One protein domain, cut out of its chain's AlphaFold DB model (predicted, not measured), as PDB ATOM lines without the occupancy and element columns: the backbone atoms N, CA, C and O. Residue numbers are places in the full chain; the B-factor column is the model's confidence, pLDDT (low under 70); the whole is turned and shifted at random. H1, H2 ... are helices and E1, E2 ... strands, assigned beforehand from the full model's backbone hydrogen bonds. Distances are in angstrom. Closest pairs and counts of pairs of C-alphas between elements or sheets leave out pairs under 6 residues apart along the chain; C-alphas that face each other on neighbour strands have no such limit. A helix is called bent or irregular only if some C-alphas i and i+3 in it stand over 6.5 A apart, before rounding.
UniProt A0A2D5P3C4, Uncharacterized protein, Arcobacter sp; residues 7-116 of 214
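AT A GLANCE: This is residues 7 to 116 of the 214 residues of an uncharacterized protein of Arcobacter sp (UniProt A0A2D5P3C4). What is the shape? Two lobes lie along the longest axis: a four-stranded sheet, E3 E5 E6 E4, with H2 over one face, and the hairpin E1 and E2 with the long loop of residues 27 to 48; short H1 lies between the lobes. What makes it up? The 110 printed residues include, in order, E1 E2 H1 E3 H2 E4 E5 E6 H3, three named helices and six named strands of mixed class, with under half of the residues in them. The larger sheet is mixed; the whole is compact, radius of gyration of the C-alphas 14.1 A, yet elongated, 42 by 27 by 25 A.

HOW THE PARTS SIT: How is the largest sheet paired? E5, residues 90 to 94, is antiparallel to E3, residues 56 to 59, N 93 to O 56 being 2.8 A, and forms an antiparallel hairpin with E6, residues 97 to 100, N 99 to O 92 being 2.8 A. E6 is parallel to E4, residues 79 to 81, N 98 to O 79 being 2.8 A. What is on it? H2, residues 63 to 75, makes two layers, a helix on one face: 9.1 A high, over E6 and only just not over E5, on which 2 of its C-alphas fall, it runs along the strands at 5 degrees to E6 on the local plane, its closest C-alphas to E4 being Glu 74 and Ile 80, 7.0 A. E3, H2 and E4 form a split strand-helix-strand unit, two same-way strands with a helix between them in the chain and E5 E6 between them in the sheet, its crossover right-handed. H1, residues 49 to 53, and H3, residues 104 to 109, only graze the sheet, H1 only just on it with 5 pairs of C-alphas within 10 A. What of the rest? E1, residues 13 to 18, and E2, residues 21 to 26, form an antiparallel hairpin, N 15 to O 23 being 2.8 A, and both are apart from H2. Every O i to N i+4 pair is within hydrogen-bond range in H1 and H2, but 0 of 2 in H3, with 1 of 3 O i to N i+3 pairs; H3 is only just irregular, C-alphas 106 and 109 being 6.6 A apart.

IN THESE COORDINATES: Where are the anchors? E1 begins at C-alpha 13 (18.453, -9.124, 1.996), and H3 ends at C-alpha 109 (2.233, -29.114, 3.245). How long are the longer elements? H2 is 18.3 A, E2 15.6 A, E1 15.4 A and E5 13.5 A.

THE WHOLE: How large is it? The two C-alphas farthest apart, of Asp 41 and Glu 85, are 42.5 A apart. Is it whole and sure? The printed part has no cut, its one long link is E2 to H1, and pLDDT is under 70 at residues 26 to 36, 82 to 87 and 108 to 110.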
ATOM      1  N   ILE A   7      24.400 -13.558   5.483       92.50
ATOM      2  CA  ILE A   7      23.251 -12.764   5.061       92.50
ATOM      3  C   ILE A   7      23.006 -11.635   6.063       92.50
ATOM      4  O   ILE A   7      22.921 -11.864   7.269       92.50
ATOM      5  N   SER A   8      22.872 -10.415   5.552       92.19
ATOM      6  CA  SER A   8      22.378  -9.251   6.292       92.19
ATOM      7  C   SER A   8      20.966  -8.931   5.838       92.19
ATOM      8  O   SER A   8      20.679  -8.995   4.644       92.19
ATOM      9  N   THR A   9      20.108  -8.547   6.779       90.31
ATOM     10  CA  THR A   9      18.758  -8.037   6.493       90.31
ATOM     11  C   THR A   9      18.579  -6.592   6.962       90.31
ATOM     12  O   THR A   9      17.457  -6.098   7.008       90.31
ATOM     13  N   THR A  10      19.659  -5.897   7.345       85.62
ATOM     14  CA  THR A  10      19.593  -4.560   7.974       85.62
ATOM     15  C   THR A  10      19.070  -3.469   7.034       85.62
ATOM     16  O   THR A  10      18.459  -2.505   7.484       85.62
ATOM     17  N   MET A  11      19.332  -3.593   5.732       79.06
ATOM     18  CA  MET A  11      18.888  -2.630   4.710       79.06
ATOM     19  C   MET A  11      18.041  -3.310   3.637       79.06
ATOM     20  O   MET A  11      16.956  -2.852   3.314       79.06
ATOM     21  N   ASN A  12      18.566  -4.408   3.100       84.19
ATOM     22  CA  ASN A  12      17.934  -5.331   2.162       84.19
ATOM     23  C   ASN A  12      18.440  -6.737   2.500       84.19
ATOM     24  O   ASN A  12      19.369  -6.860   3.301       84.19
ATOM     25  N   ASN A  13      17.903  -7.776   1.859       87.94
ATOM     26  CA  ASN A  13      18.453  -9.124   1.996       87.94
ATOM     27  C   ASN A  13      19.720  -9.234   1.137       87.94
ATOM     28  O   ASN A  13      19.645  -9.393  -0.083       87.94
ATOM     29  N   LEU A  14      20.885  -9.102   1.767       89.19
ATOM     30  CA  LEU A  14      22.191  -9.078   1.109       89.19
ATOM     31  C   LEU A  14      23.005 -10.308   1.502       89.19
ATOM     32  O   LEU A  14      23.223 -10.539   2.687       89.19
ATOM     33  N   LEU A  15      23.499 -11.049   0.513       89.81
ATOM     34  CA  LEU A  15      24.451 -12.144   0.678       89.81
ATOM     35  C   LEU A  15      25.871 -11.610   0.534       89.81
ATOM     36  O   LEU A  15      26.317 -11.339  -0.579       89.81
ATOM     37  N   PHE A  16      26.592 -11.484   1.637       89.69
ATOM     38  CA  PHE A  16      28.016 -11.187   1.629       89.69
ATOM     39  C   PHE A  16      28.815 -12.464   1.414       89.69
ATOM     40  O   PHE A  16      28.681 -13.424   2.170       89.69
ATOM     41  N   TYR A  17      29.693 -12.449   0.418       85.62
ATOM     42  CA  TYR A  17      30.598 -13.559   0.102       85.62
ATOM     43  C   TYR A  17      32.077 -13.149   0.167       85.62
ATOM     44  O   TYR A  17      32.957 -14.003   0.138       85.62
ATOM     45  N   ALA A  18      32.359 -11.852   0.297       83.25
ATOM     46  CA  ALA A  18      33.680 -11.318   0.600       83.25
ATOM     47  C   ALA A  18      33.550  -9.951   1.286       83.25
ATOM     48  O   ALA A  18      32.465  -9.369   1.357       83.25
ATOM     49  N   LYS A  19      34.675  -9.420   1.771       83.00
ATOM     50  CA  LYS A  19      34.716  -8.102   2.405       83.00
ATOM     51  C   LYS A  19      34.165  -7.020   1.480       83.00
ATOM     52  O   LYS A  19      34.558  -6.943   0.315       83.00
ATOM     53  N   ASP A  20      33.262  -6.203   2.024       83.94
ATOM     54  CA  ASP A  20      32.604  -5.091   1.329       83.94
ATOM     55  C   ASP A  20      31.908  -5.506   0.016       83.94
ATOM     56  O   ASP A  20      31.616  -4.658  -0.824       83.94
ATOM     57  N   THR A  21      31.652  -6.807  -0.182       83.25
ATOM     58  CA  THR A  21      31.140  -7.376  -1.434       83.25
ATOM     59  C   THR A  21      29.933  -8.270  -1.161       83.25
ATOM     60  O   THR A  21      30.041  -9.270  -0.445       83.25
ATOM     61  N   ALA A  22      28.792  -7.939  -1.766       86.56
ATOM     62  CA  ALA A  22      27.558  -8.702  -1.603       86.56
ATOM     63  C   ALA A  22      26.743  -8.838  -2.894       86.56
ATOM     64  O   ALA A  22      26.958  -8.116  -3.868       86.56
ATOM     65  N   THR A  23      25.764  -9.739  -2.866       85.00
ATOM     66  CA  THR A  23      24.705  -9.871  -3.872       85.00
ATOM     67  C   THR A  23      23.344  -9.651  -3.226       85.00
ATOM     68  O   THR A  23      23.102 -10.077  -2.098       85.00
ATOM     69  N   LEU A  24      22.448  -8.971  -3.938       83.69
ATOM     70  CA  LEU A  24      21.070  -8.787  -3.498       83.69
ATOM     71  C   LEU A  24      20.291 -10.094  -3.693       83.69
ATOM     72  O   LEU A  24      20.118 -10.566  -4.813       83.69
ATOM     73  N   ILE A  25      19.813 -10.665  -2.592       81.38
ATOM     74  CA  ILE A  25      18.966 -11.863  -2.590       81.38
ATOM     75  C   ILE A  25      17.497 -11.475  -2.774       81.38
ATOM     76  O   ILE A  25      16.686 -12.299  -3.152       81.38
ATOM     77  N   GLY A  26      17.126 -10.225  -2.517       69.25
ATOM     78  CA  GLY A  26      15.783  -9.720  -2.778       69.25
ATOM     79  C   GLY A  26      15.414  -8.555  -1.872       69.25
ATOM     80  O   GLY A  26      16.060  -8.304  -0.850       69.25
ATOM     81  N   ASP A  27      14.351  -7.861  -2.249       62.38
ATOM     82  CA  ASP A  27      13.712  -6.786  -1.498       62.38
ATOM     83  C   ASP A  27      12.339  -7.236  -0.954       62.38
ATOM     84  O   ASP A  27      11.942  -8.397  -1.090       62.38
ATOM     85  N   GLU A  28      11.585  -6.320  -0.345       52.66
ATOM     86  CA  GLU A  28      10.195  -6.566   0.076       52.66
ATOM     87  C   GLU A  28       9.248  -6.888  -1.104       52.66
ATOM     88  O   GLU A  28       8.131  -7.355  -0.883       52.66
ATOM     89  N   SER A  29       9.684  -6.677  -2.354       52.06
ATOM     90  CA  SER A  29       8.920  -6.927  -3.581       52.06
ATOM     91  C   SER A  29       9.258  -8.255  -4.281       52.06
ATOM     92  O   SER A  29       8.691  -8.548  -5.336       52.06
ATOM     93  N   ASN A  30      10.109  -9.099  -3.677       49.25
ATOM     94  CA  ASN A  30      10.586 -10.374  -4.238       49.25
ATOM     95  C   ASN A  30      11.287 -10.235  -5.607       49.25
ATOM     96  O   ASN A  30      11.324 -11.197  -6.380       49.25
ATOM     97  N   GLN A  31      11.862  -9.074  -5.938       45.69
ATOM     98  CA  GLN A  31      12.674  -8.948  -7.153       45.69
ATOM     99  C   GLN A  31      14.105  -9.427  -6.887       45.69
ATOM    100  O   GLN A  31      14.915  -8.750  -6.255       45.69
ATOM    101  N   PHE A  32      14.415 -10.627  -7.379       51.53
ATOM    102  CA  PHE A  32      15.746 -11.227  -7.311       51.53
ATOM    103  C   PHE A  32      16.621 -10.682  -8.443       51.53
ATOM    104  O   PHE A  32      16.393 -11.002  -9.611       51.53
ATOM    105  N   SER A  33      17.656  -9.909  -8.120       51.50
ATOM    106  CA  SER A  33      18.692  -9.557  -9.090       51.50
ATOM    107  C   SER A  33      19.827 -10.581  -8.999       51.50
ATOM    108  O   SER A  33      20.818 -10.414  -8.291       51.50
ATOM    109  N   HIS A  34      19.652 -11.706  -9.697       49.84
ATOM    110  CA  HIS A  34      20.685 -12.739  -9.767       49.84
ATOM    111  C   HIS A  34      22.002 -12.123 -10.261       49.84
ATOM    112  O   HIS A  34      22.051 -11.525 -11.335       49.84
ATOM    113  N   GLY A  35      23.068 -12.275  -9.471       52.03
ATOM    114  CA  GLY A  35      24.436 -12.056  -9.940       52.03
ATOM    115  C   GLY A  35      24.940 -10.611  -9.986       52.03
ATOM    116  O   GLY A  35      25.986 -10.377 -10.587       52.03
ATOM    117  N   PHE A  36      24.282  -9.636  -9.349       63.28
ATOM    118  CA  PHE A  36      24.875  -8.296  -9.235       63.28
ATOM    119  C   PHE A  36      25.854  -8.223  -8.060       63.28
ATOM    120  O   PHE A  36      25.487  -8.460  -6.907       63.28
ATOM    121  N   LYS A  37      27.105  -7.865  -8.365       70.56
ATOM    122  CA  LYS A  37      28.119  -7.501  -7.371       70.56
ATOM    123  C   LYS A  37      27.835  -6.090  -6.867       70.56
ATOM    124  O   LYS A  37      27.860  -5.133  -7.639       70.56
ATOM    125  N   LEU A  38      27.603  -5.960  -5.571       73.62
ATOM    126  CA  LEU A  38      27.468  -4.683  -4.887       73.62
ATOM    127  C   LEU A  38      28.697  -4.462  -4.008       73.62
ATOM    128  O   LEU A  38      29.046  -5.330  -3.207       73.62
ATOM    129  N   THR A  39      29.315  -3.289  -4.140       77.75
ATOM    130  CA  THR A  39      30.353  -2.826  -3.214       77.75
ATOM    131  C   THR A  39      29.716  -1.886  -2.203       77.75
ATOM    132  O   THR A  39      29.170  -0.850  -2.586       77.75
ATOM    133  N   LEU A  40      29.760  -2.234  -0.922       83.31
ATOM    134  CA  LEU A  40      29.125  -1.452   0.141       83.31
ATOM    135  C   LEU A  40      29.938  -1.474   1.429       83.31
ATOM    136  O   LEU A  40      30.604  -2.454   1.738       83.31
ATOM    137  N   ASP A  41      29.831  -0.382   2.189       83.31
ATOM    138  CA  ASP A  41      30.399  -0.268   3.529       83.31
ATOM    139  C   ASP A  41      29.701  -1.247   4.483       83.31
ATOM    140  O   ASP A  41      28.556  -1.056   4.909       83.31
ATOM    141  N   GLU A  42      30.419  -2.315   4.817       87.31
ATOM    142  CA  GLU A  42      29.935  -3.418   5.633       87.31
ATOM    143  C   GLU A  42      29.752  -3.043   7.120       87.31
ATOM    144  O   GLU A  42      29.148  -3.801   7.888       87.31
ATOM    145  N   SER A  43      30.239  -1.871   7.552       85.62
ATOM    146  CA  SER A  43      30.203  -1.438   8.959       85.62
ATOM    147  C   SER A  43      28.790  -1.298   9.530       85.62
ATOM    148  O   SER A  43      28.604  -1.429  10.738       85.62
ATOM    149  N   LYS A  44      27.793  -1.081   8.664       85.06
ATOM    150  CA  LYS A  44      26.378  -0.912   9.034       85.06
ATOM    151  C   LYS A  44      25.535  -2.175   8.877       85.06
ATOM    152  O   LYS A  44      24.337  -2.128   9.133       85.06
ATOM    153  N   CYS A  45      26.121  -3.273   8.406       89.94
ATOM    154  CA  CYS A  45      25.399  -4.522   8.183       89.94
ATOM    155  C   CYS A  45      25.570  -5.461   9.372       89.94
ATOM    156  O   CYS A  45      26.683  -5.635   9.872       89.94
ATOM    157  N   GLU A  46      24.497  -6.114   9.793       91.88
ATOM    158  CA  GLU A  46      24.550  -7.172  10.801       91.88
ATOM    159  C   GLU A  46      24.532  -8.548  10.130       91.88
ATOM    160  O   GLU A  46      24.105  -8.692   8.987       91.88
ATOM    161  N   ASN A  47      25.051  -9.565  10.817       92.81
ATOM    162  CA  ASN A  47      24.903 -10.943  10.364       92.81
ATOM    163  C   ASN A  47      23.595 -11.497  10.937       92.81
ATOM    164  O   ASN A  47      23.525 -11.768  12.133       92.81
ATOM    165  N   ASN A  48      22.595 -11.666  10.078       93.12
ATOM    166  CA  ASN A  48      21.269 -12.192  10.404       93.12
ATOM    167  C   ASN A  48      21.025 -13.550   9.727       93.12
ATOM    168  O   ASN A  48      19.884 -13.928   9.465       93.12
ATOM    169  N   THR A  49      22.093 -14.275   9.369       93.50
ATOM    170  CA  THR A  49      21.980 -15.500   8.562       93.50
ATOM    171  C   THR A  49      21.152 -16.568   9.254       93.50
ATOM    172  O   THR A  49      20.310 -17.201   8.621       93.50
ATOM    173  N   HIS A  50      21.368 -16.764  10.554       93.62
ATOM    174  CA  HIS A  50      20.662 -17.790  11.308       93.62
ATOM    175  C   HIS A  50      19.152 -17.501  11.363       93.62
ATOM    176  O   HIS A  50      18.334 -18.389  11.114       93.62
ATOM    177  N   GLU A  51      18.757 -16.254  11.616       93.38
ATOM    178  CA  GLU A  51      17.354 -15.835  11.604       93.38
ATOM    179  C   GLU A  51      16.752 -15.923  10.200       93.38
ATOM    180  O   GLU A  51      15.648 -16.440  10.042       93.38
ATOM    181  N   TYR A  52      17.485 -15.464   9.181       92.19
ATOM    182  CA  TYR A  52      17.012 -15.443   7.799       92.19
ATOM    183  C   TYR A  52      16.777 -16.847   7.237       92.19
ATOM    184  O   TYR A  52      15.777 -17.079   6.559       92.19
ATOM    185  N   LEU A  53      17.684 -17.788   7.519       93.19
ATOM    186  CA  LEU A  53      17.592 -19.168   7.039       93.19
ATOM    187  C   LEU A  53      16.602 -20.019   7.843       93.19
ATOM    188  O   LEU A  53      16.153 -21.061   7.362       93.19
ATOM    189  N   SER A  54      16.235 -19.613   9.056       92.88
ATOM    190  CA  SER A  54      15.335 -20.395   9.901       92.88
ATOM    191  C   SER A  54      13.937 -20.544   9.288       92.88
ATOM    192  O   SER A  54      13.306 -19.572   8.888       92.88
ATOM    193  N   ASN A  55      13.417 -21.778   9.281       92.12
ATOM    194  CA  ASN A  55      12.103 -22.134   8.729       92.12
ATOM    195  C   ASN A  55      11.951 -21.810   7.233       92.12
ATOM    196  O   ASN A  55      10.887 -21.375   6.779       92.12
ATOM    197  N   THR A  56      13.004 -22.072   6.462       92.75
ATOM    198  CA  THR A  56      13.027 -21.839   5.016       92.75
ATOM    199  C   THR A  56      13.201 -23.122   4.207       92.75
ATOM    200  O   THR A  56      13.570 -24.184   4.723       92.75
ATOM    201  N   TRP A  57      12.905 -23.030   2.916       92.25
ATOM    202  CA  TRP A  57      13.256 -24.029   1.911       92.25
ATOM    203  C   TRP A  57      13.602 -23.345   0.592       92.25
ATOM    204  O   TRP A  57      13.201 -22.207   0.362       92.25
ATOM    205  N   GLY A  58      14.314 -24.035  -0.289       90.38
ATOM    206  CA  GLY A  58      14.670 -23.482  -1.591       90.38
ATOM    207  C   GLY A  58      15.132 -24.540  -2.577       90.38
ATOM    208  O   GLY A  58      15.229 -25.723  -2.241       90.38
ATOM    209  N   VAL A  59      15.380 -24.096  -3.807       89.00
ATOM    210  CA  VAL A  59      15.845 -24.935  -4.917       89.00
ATOM    211  C   VAL A  59      17.370 -24.916  -4.967       89.00
ATOM    212  O   VAL A  59      17.988 -23.868  -4.800       89.00
ATOM    213  N   VAL A  60      17.966 -26.079  -5.209       87.44
ATOM    214  CA  VAL A  60      19.402 -26.266  -5.419       87.44
ATOM    215  C   VAL A  60      19.639 -26.498  -6.908       87.44
ATOM    216  O   VAL A  60      19.143 -27.467  -7.475       87.44
ATOM    217  N   GLU A  61      20.390 -25.607  -7.545       84.69
ATOM    218  CA  GLU A  61      20.547 -25.587  -9.010       84.69
ATOM    219  C   GLU A  61      21.697 -26.471  -9.511       84.69
ATOM    220  O   GLU A  61      21.694 -26.920 -10.655       84.69
ATOM    221  N   SER A  62      22.700 -26.720  -8.668       83.44
ATOM    222  CA  SER A  62      23.902 -27.473  -9.023       83.44
ATOM    223  C   SER A  62      24.593 -28.034  -7.776       83.44
ATOM    224  O   SER A  62      24.239 -27.694  -6.646       83.44
ATOM    225  N   LYS A  63      25.611 -28.881  -7.970       81.44
ATOM    226  CA  LYS A  63      26.453 -29.377  -6.870       81.44
ATOM    227  C   LYS A  63      27.215 -28.243  -6.170       81.44
ATOM    228  O   LYS A  63      27.218 -28.192  -4.948       81.44
ATOM    229  N   GLU A  64      27.783 -27.316  -6.940       81.12
ATOM    230  CA  GLU A  64      28.468 -26.115  -6.428       81.12
ATOM    231  C   GLU A  64      27.508 -25.251  -5.592       81.12
ATOM    232  O   GLU A  64      27.852 -24.789  -4.507       81.12
ATOM    233  N   HIS A  65      26.260 -25.104  -6.050       85.38
ATOM    234  CA  HIS A  65      25.221 -24.415  -5.292       85.38
ATOM    235  C   HIS A  65      24.919 -25.136  -3.965       85.38
ATOM    236  O   HIS A  65      24.800 -24.493  -2.925       85.38
ATOM    237  N   ALA A  66      24.841 -26.470  -3.971       86.12
ATOM    238  CA  ALA A  66      24.629 -27.249  -2.752       86.12
ATOM    239  C   ALA A  66      25.758 -27.033  -1.732       86.12
ATOM    240  O   ALA A  66      25.476 -26.743  -0.572       86.12
ATOM    241  N   GLU A  67      27.015 -27.135  -2.174       87.38
ATOM    242  CA  GLU A  67      28.208 -26.927  -1.342       87.38
ATOM    243  C   GLU A  67      28.218 -25.525  -0.721       87.38
ATOM    244  O   GLU A  67      28.443 -25.385   0.479       87.38
ATOM    245  N   PHE A  68      27.859 -24.504  -1.503       88.62
ATOM    246  CA  PHE A  68      27.747 -23.134  -1.010       88.62
ATOM    247  C   PHE A  68      26.665 -22.966   0.072       88.62
ATOM    248  O   PHE A  68      26.907 -22.333   1.102       88.62
ATOM    249  N   ILE A  69      25.469 -23.537  -0.124       91.56
ATOM    250  CA  ILE A  69      24.392 -23.458   0.880       91.56
ATOM    251  C   ILE A  69      24.787 -24.215   2.157       91.56
ATOM    252  O   ILE A  69      24.477 -23.748   3.252       91.56
ATOM    253  N   ILE A  70      25.467 -25.361   2.030       91.00
ATOM    254  CA  ILE A  70      25.984 -26.132   3.172       91.00
ATOM    255  C   ILE A  70      26.955 -25.279   3.983       91.00
ATOM    256  O   ILE A  70      26.748 -25.120   5.183       91.00
ATOM    257  N   GLU A  71      27.965 -24.696   3.332       90.94
ATOM    258  CA  GLU A  71      28.965 -23.852   3.991       90.94
ATOM    259  C   GLU A  71      28.300 -22.684   4.728       90.94
ATOM    260  O   GLU A  71      28.580 -22.446   5.905       90.94
ATOM    261  N   LEU A  72      27.359 -22.002   4.067       92.88
ATOM    262  CA  LEU A  72      26.574 -20.934   4.676       92.88
ATOM    263  C   LEU A  72      25.819 -21.437   5.916       92.88
ATOM    264  O   LEU A  72      25.856 -20.803   6.966       92.88
ATOM    265  N   ALA A  73      25.132 -22.574   5.838       93.50
ATOM    266  CA  ALA A  73      24.346 -23.077   6.959       93.50
ATOM    267  C   ALA A  73      25.224 -23.554   8.135       93.50
ATOM    268  O   ALA A  73      24.949 -23.211   9.289       93.50
ATOM    269  N   GLU A  74      26.293 -24.304   7.870       93.12
ATOM    270  CA  GLU A  74      27.213 -24.802   8.902       93.12
ATOM    271  C   GLU A  74      27.898 -23.666   9.652       93.12
ATOM    272  O   GLU A  74      27.930 -23.666  10.887       93.12
ATOM    273  N   LEU A  75      28.389 -22.665   8.917       92.56
ATOM    274  CA  LEU A  75      29.084 -21.513   9.487       92.56
ATOM    275  C   LEU A  75      28.213 -20.747  10.490       92.56
ATOM    276  O   LEU A  75      28.732 -20.184  11.455       92.56
ATOM    277  N   HIS A  76      26.893 -20.754  10.285       94.12
ATOM    278  CA  HIS A  76      25.926 -20.054  11.134       94.12
ATOM    279  C   HIS A  76      25.130 -20.992  12.049       94.12
ATOM    280  O   HIS A  76      24.082 -20.606  12.561       94.12
ATOM    281  N   GLY A  77      25.651 -22.193  12.324       92.81
ATOM    282  CA  GLY A  77      25.214 -23.034  13.444       92.81
ATOM    283  C   GLY A  77      24.126 -24.062  13.131       92.81
ATOM    284  O   GLY A  77      23.599 -24.682  14.061       92.81
ATOM    285  N   PHE A  78      23.795 -24.286  11.859       94.69
ATOM    286  CA  PHE A  78      22.879 -25.356  11.472       94.69
ATOM    287  C   PHE A  78      23.597 -26.702  11.397       94.69
ATOM    288  O   PHE A  78      24.709 -26.817  10.889       94.69
ATOM    289  N   LYS A  79      22.933 -27.758  11.873       94.38
ATOM    290  CA  LYS A  79      23.419 -29.132  11.703       94.38
ATOM    291  C   LYS A  79      23.002 -29.661  10.339       94.38
ATOM    292  O   LYS A  79      21.811 -29.639  10.025       94.38
ATOM    293  N   ILE A  80      23.947 -30.187   9.568       90.75
ATOM    294  CA  ILE A  80      23.665 -30.778   8.258       90.75
ATOM    295  C   ILE A  80      23.252 -32.235   8.427       90.75
ATOM    296  O   ILE A  80      23.931 -33.025   9.083       90.75
ATOM    297  N   ILE A  81      22.113 -32.590   7.840       85.31
ATOM    298  CA  ILE A  81      21.666 -33.971   7.690       85.31
ATOM    299  C   ILE A  81      21.529 -34.243   6.199       85.31
ATOM    300  O   ILE A  81      20.551 -33.845   5.560       85.31
ATOM    301  N   GLU A  82      22.500 -34.958   5.648       69.50
ATOM    302  CA  GLU A  82      22.397 -35.497   4.298       69.50
ATOM    303  C   GLU A  82      21.406 -36.666   4.295       69.50
ATOM    304  O   GLU A  82      21.492 -37.586   5.114       69.50
ATOM    305  N   ARG A  83      20.416 -36.624   3.398       63.47
ATOM    306  CA  ARG A  83      19.449 -37.711   3.222       63.47
ATOM    307  C   ARG A  83      19.570 -38.304   1.823       63.47
ATOM    308  O   ARG A  83      19.214 -37.654   0.855       63.47
ATOM    309  N   GLY A  84      19.959 -39.575   1.760       57.53
ATOM    310  CA  GLY A  84      19.750 -40.449   0.603       57.53
ATOM    311  C   GLY A  84      20.698 -40.252  -0.586       57.53
ATOM    312  O   GLY A  84      21.342 -39.221  -0.742       57.53
ATOM    313  N   GLU A  85      20.750 -41.285  -1.430       53.78
ATOM    314  CA  GLU A  85      21.594 -41.366  -2.634       53.78
ATOM    315  C   GLU A  85      20.956 -40.706  -3.872       53.78
ATOM    316  O   GLU A  85      21.623 -40.483  -4.879       53.78
ATOM    317  N   VAL A  86      19.659 -40.382  -3.814       61.75
ATOM    318  CA  VAL A  86      18.921 -39.789  -4.937       61.75
ATOM    319  C   VAL A  86      18.993 -38.270  -4.843       61.75
ATOM    320  O   VAL A  86      18.425 -37.676  -3.927       61.75
ATOM    321  N   PHE A  87      19.669 -37.638  -5.804       67.19
ATOM    322  CA  PHE A  87      19.721 -36.182  -5.903       67.19
ATOM    323  C   PHE A  87      18.323 -35.623  -6.170       67.19
ATOM    324  O   PHE A  87      17.697 -35.939  -7.183       67.19
ATOM    325  N   THR A  88      17.844 -34.753  -5.284       73.94
ATOM    326  CA  THR A  88      16.669 -33.925  -5.568       73.94
ATOM    327  C   THR A  88      17.009 -32.469  -5.266       73.94
ATOM    328  O   THR A  88      17.600 -32.198  -4.219       73.94
ATOM    329  N   PRO A  89      16.609 -31.520  -6.126       85.38
ATOM    330  CA  PRO A  89      17.161 -30.168  -6.153       85.38
ATOM    331  C   PRO A  89      16.535 -29.253  -5.090       85.38
ATOM    332  O   PRO A  89      16.081 -28.160  -5.409       85.38
ATOM    333  N   TYR A  90      16.452 -29.683  -3.831       88.88
ATOM    334  CA  TYR A  90      15.816 -28.900  -2.772       88.88
ATOM    335  C   TYR A  90      16.537 -29.017  -1.435       88.88
ATOM    336  O   TYR A  90      16.972 -30.102  -1.037       88.88
ATOM    337  N   PHE A  91      16.565 -27.901  -0.708       90.62
ATOM    338  CA  PHE A  91      16.995 -27.841   0.683       90.62
ATOM    339  C   PHE A  91      15.860 -27.384   1.601       90.62
ATOM    340  O   PHE A  91      14.907 -26.724   1.181       90.62
ATOM    341  N   ARG A  92      15.983 -27.719   2.884       91.75
ATOM    342  CA  ARG A  92      15.110 -27.259   3.969       91.75
ATOM    343  C   ARG A  92      15.942 -26.911   5.184       91.75
ATOM    344  O   ARG A  92      16.785 -27.714   5.571       91.75
ATOM    345  N   ILE A  93      15.602 -25.821   5.859       92.44
ATOM    346  CA  ILE A  93      16.152 -25.474   7.167       92.44
ATOM    347  C   ILE A  93      15.007 -25.302   8.167       92.44
ATOM    348  O   ILE A  93      14.134 -24.453   8.000       92.44
ATOM    349  N   ALA A  94      14.986 -26.129   9.212       90.44
ATOM    350  CA  ALA A  94      13.996 -26.045  10.288       90.44
ATOM    351  C   ALA A  94      14.540 -26.656  11.585       90.44
ATOM    352  O   ALA A  94      15.212 -27.685  11.559       90.44
ATOM    353  N   GLY A  95      14.225 -26.043  12.731       88.75
ATOM    354  CA  GLY A  95      14.622 -26.566  14.045       88.75
ATOM    355  C   GLY A  95      16.139 -26.681  14.246       88.75
ATOM    356  O   GLY A  95      16.593 -27.624  14.890       88.75
ATOM    357  N   GLY A  96      16.922 -25.767  13.661       91.75
ATOM    358  CA  GLY A  96      18.390 -25.786  13.744       91.75
ATOM    359  C   GLY A  96      19.063 -26.855  12.875       91.75
ATOM    360  O   GLY A  96      20.245 -27.146  13.052       91.75
ATOM    361  N   VAL A  97      18.323 -27.457  11.943       92.31
ATOM    362  CA  VAL A  97      18.809 -28.525  11.067       92.31
ATOM    363  C   VAL A  97      18.574 -28.158   9.607       92.31
ATOM    364  O   VAL A  97      17.466 -27.754   9.244       92.31
ATOM    365  N   MET A  98      19.592 -28.367   8.774       92.06
ATOM    366  CA  MET A  98      19.499 -28.319   7.319       92.06
ATOM    367  C   MET A  98      19.402 -29.737   6.749       92.06
ATOM    368  O   MET A  98      20.145 -30.633   7.143       92.06
ATOM    369  N   CYS A  99      18.482 -29.943   5.814       89.88
ATOM    370  CA  CYS A  99      18.342 -31.174   5.041       89.88
ATOM    371  C   CYS A  99      18.452 -30.858   3.549       89.88
ATOM    372  O   CYS A  99      17.853 -29.890   3.080       89.88
ATOM    373  N   LEU A 100      19.154 -31.716   2.816       86.62
ATOM    374  CA  LEU A 100      19.251 -31.707   1.354       86.62
ATOM    375  C   LEU A 100      18.529 -32.921   0.768       86.62
ATOM    376  O   LEU A 100      18.135 -33.823   1.511       86.62
ATOM    377  N   ASN A 101      18.379 -32.943  -0.557       81.12
ATOM    378  CA  ASN A 101      17.799 -34.065  -1.296       81.12
ATOM    379  C   ASN A 101      16.383 -34.435  -0.808       81.12
ATOM    380  O   ASN A 101      16.035 -35.601  -0.608       81.12
ATOM    381  N   LEU A 102      15.541 -33.413  -0.617       78.62
ATOM    382  CA  LEU A 102      14.126 -33.598  -0.300       78.62
ATOM    383  C   LEU A 102      13.236 -33.571  -1.557       78.62
ATOM    384  O   LEU A 102      13.347 -32.647  -2.362       78.62
ATOM    385  N   PRO A 103      12.279 -34.504  -1.711       79.12
ATOM    386  CA  PRO A 103      11.330 -34.449  -2.815       79.12
ATOM    387  C   PRO A 103      10.358 -33.272  -2.652       79.12
ATOM    388  O   PRO A 103       9.956 -32.930  -1.538       79.12
ATOM    389  N   SER A 104       9.897 -32.710  -3.774       78.69
ATOM    390  CA  SER A 104       9.000 -31.540  -3.805       78.69
ATOM    391  C   SER A 104       7.714 -31.718  -2.981       78.69
ATOM    392  O   SER A 104       7.199 -30.768  -2.390       78.69
ATOM    393  N   SER A 105       7.222 -32.958  -2.876       76.75
ATOM    394  CA  SER A 105       6.044 -33.324  -2.078       76.75
ATOM    395  C   SER A 105       6.141 -32.919  -0.600       76.75
ATOM    396  O   SER A 105       5.111 -32.622   0.007       76.75
ATOM    397  N   VAL A 106       7.351 -32.833  -0.035       73.56
ATOM    398  CA  VAL A 106       7.586 -32.432   1.363       73.56
ATOM    399  C   VAL A 106       7.166 -30.982   1.605       73.56
ATOM    400  O   VAL A 106       6.664 -30.663   2.679       73.56
ATOM    401  N   PHE A 107       7.315 -30.111   0.607       75.94
ATOM    402  CA  PHE A 107       7.078 -28.673   0.759       75.94
ATOM    403  C   PHE A 107       5.618 -28.279   0.547       75.94
ATOM    404  O   PHE A 107       5.172 -27.276   1.091       75.94
ATOM    405  N   SER A 108       4.838 -29.109  -0.153       68.94
ATOM    406  CA  SER A 108       3.417 -28.849  -0.442       68.94
ATOM    407  C   SER A 108       2.520 -28.696   0.799       68.94
ATOM    408  O   SER A 108       1.408 -28.185   0.692       68.94
ATOM    409  N   LYS A 109       2.983 -29.142   1.975       66.69
ATOM    410  CA  LYS A 109       2.233 -29.114   3.245       66.69
ATOM    411  C   LYS A 109       2.961 -28.378   4.372       66.69
ATOM    412  O   LYS A 109       2.524 -28.447   5.517       66.69
ATOM    413  N   CYS A 110       4.085 -27.732   4.081       66.94
ATOM    414  CA  CYS A 110       4.906 -27.080   5.092       66.94
ATOM    415  C   CYS A 110       4.692 -25.564   5.084       66.94
ATOM    416  O   CYS A 110       4.765 -24.938   4.035       66.94
ATOM    417  N   GLU A 111       4.544 -24.962   6.267       82.00
ATOM    418  CA  GLU A 111       4.508 -23.501   6.475       82.00
ATOM    419  C   GLU A 111       5.900 -22.845   6.341       82.00
ATOM    420  O   GLU A 111       6.211 -21.850   6.991       82.00
ATOM    421  N   LEU A 112       6.788 -23.435   5.537       85.19
ATOM    422  CA  LEU A 112       8.153 -22.950   5.363       85.19
ATOM    423  C   LEU A 112       8.183 -21.848   4.306       85.19
ATOM    424  O   LEU A 112       7.563 -21.966   3.246       85.19
ATOM    425  N   LYS A 113       8.978 -20.811   4.558       88.75
ATOM    426  CA  LYS A 113       9.191 -19.728   3.599       88.75
ATOM    427  C   LYS A 113      10.086 -20.214   2.458       88.75
ATOM    428  O   LYS A 113      11.202 -20.665   2.706       88.75
ATOM    429  N   GLN A 114       9.619 -20.103   1.216       88.69
ATOM    430  CA  GLN A 114      10.477 -20.341   0.059       88.69
ATOM    431  C   GLN A 114      11.470 -19.182  -0.086       88.69
ATOM    432  O   GLN A 114      11.066 -18.019  -0.074       88.69
ATOM    433  N   ILE A 115      12.751 -19.501  -0.227       88.19
ATOM    434  CA  ILE A 115      13.823 -18.549  -0.515       88.19
ATOM    435  C   ILE A 115      14.645 -19.042  -1.707       88.19
ATOM    436  O   ILE A 115      14.709 -20.241  -1.988       88.19
ATOM    437  N   THR A 116      15.307 -18.105  -2.371       87.88
ATOM    438  CA  THR A 116      16.333 -18.391  -3.375       87.88
ATOM    439  C   THR A 116      17.642 -17.858  -2.831       87.88
ATOM    440  O   THR A 116      17.700 -16.700  -2.439       87.88
TER     441      THR A 116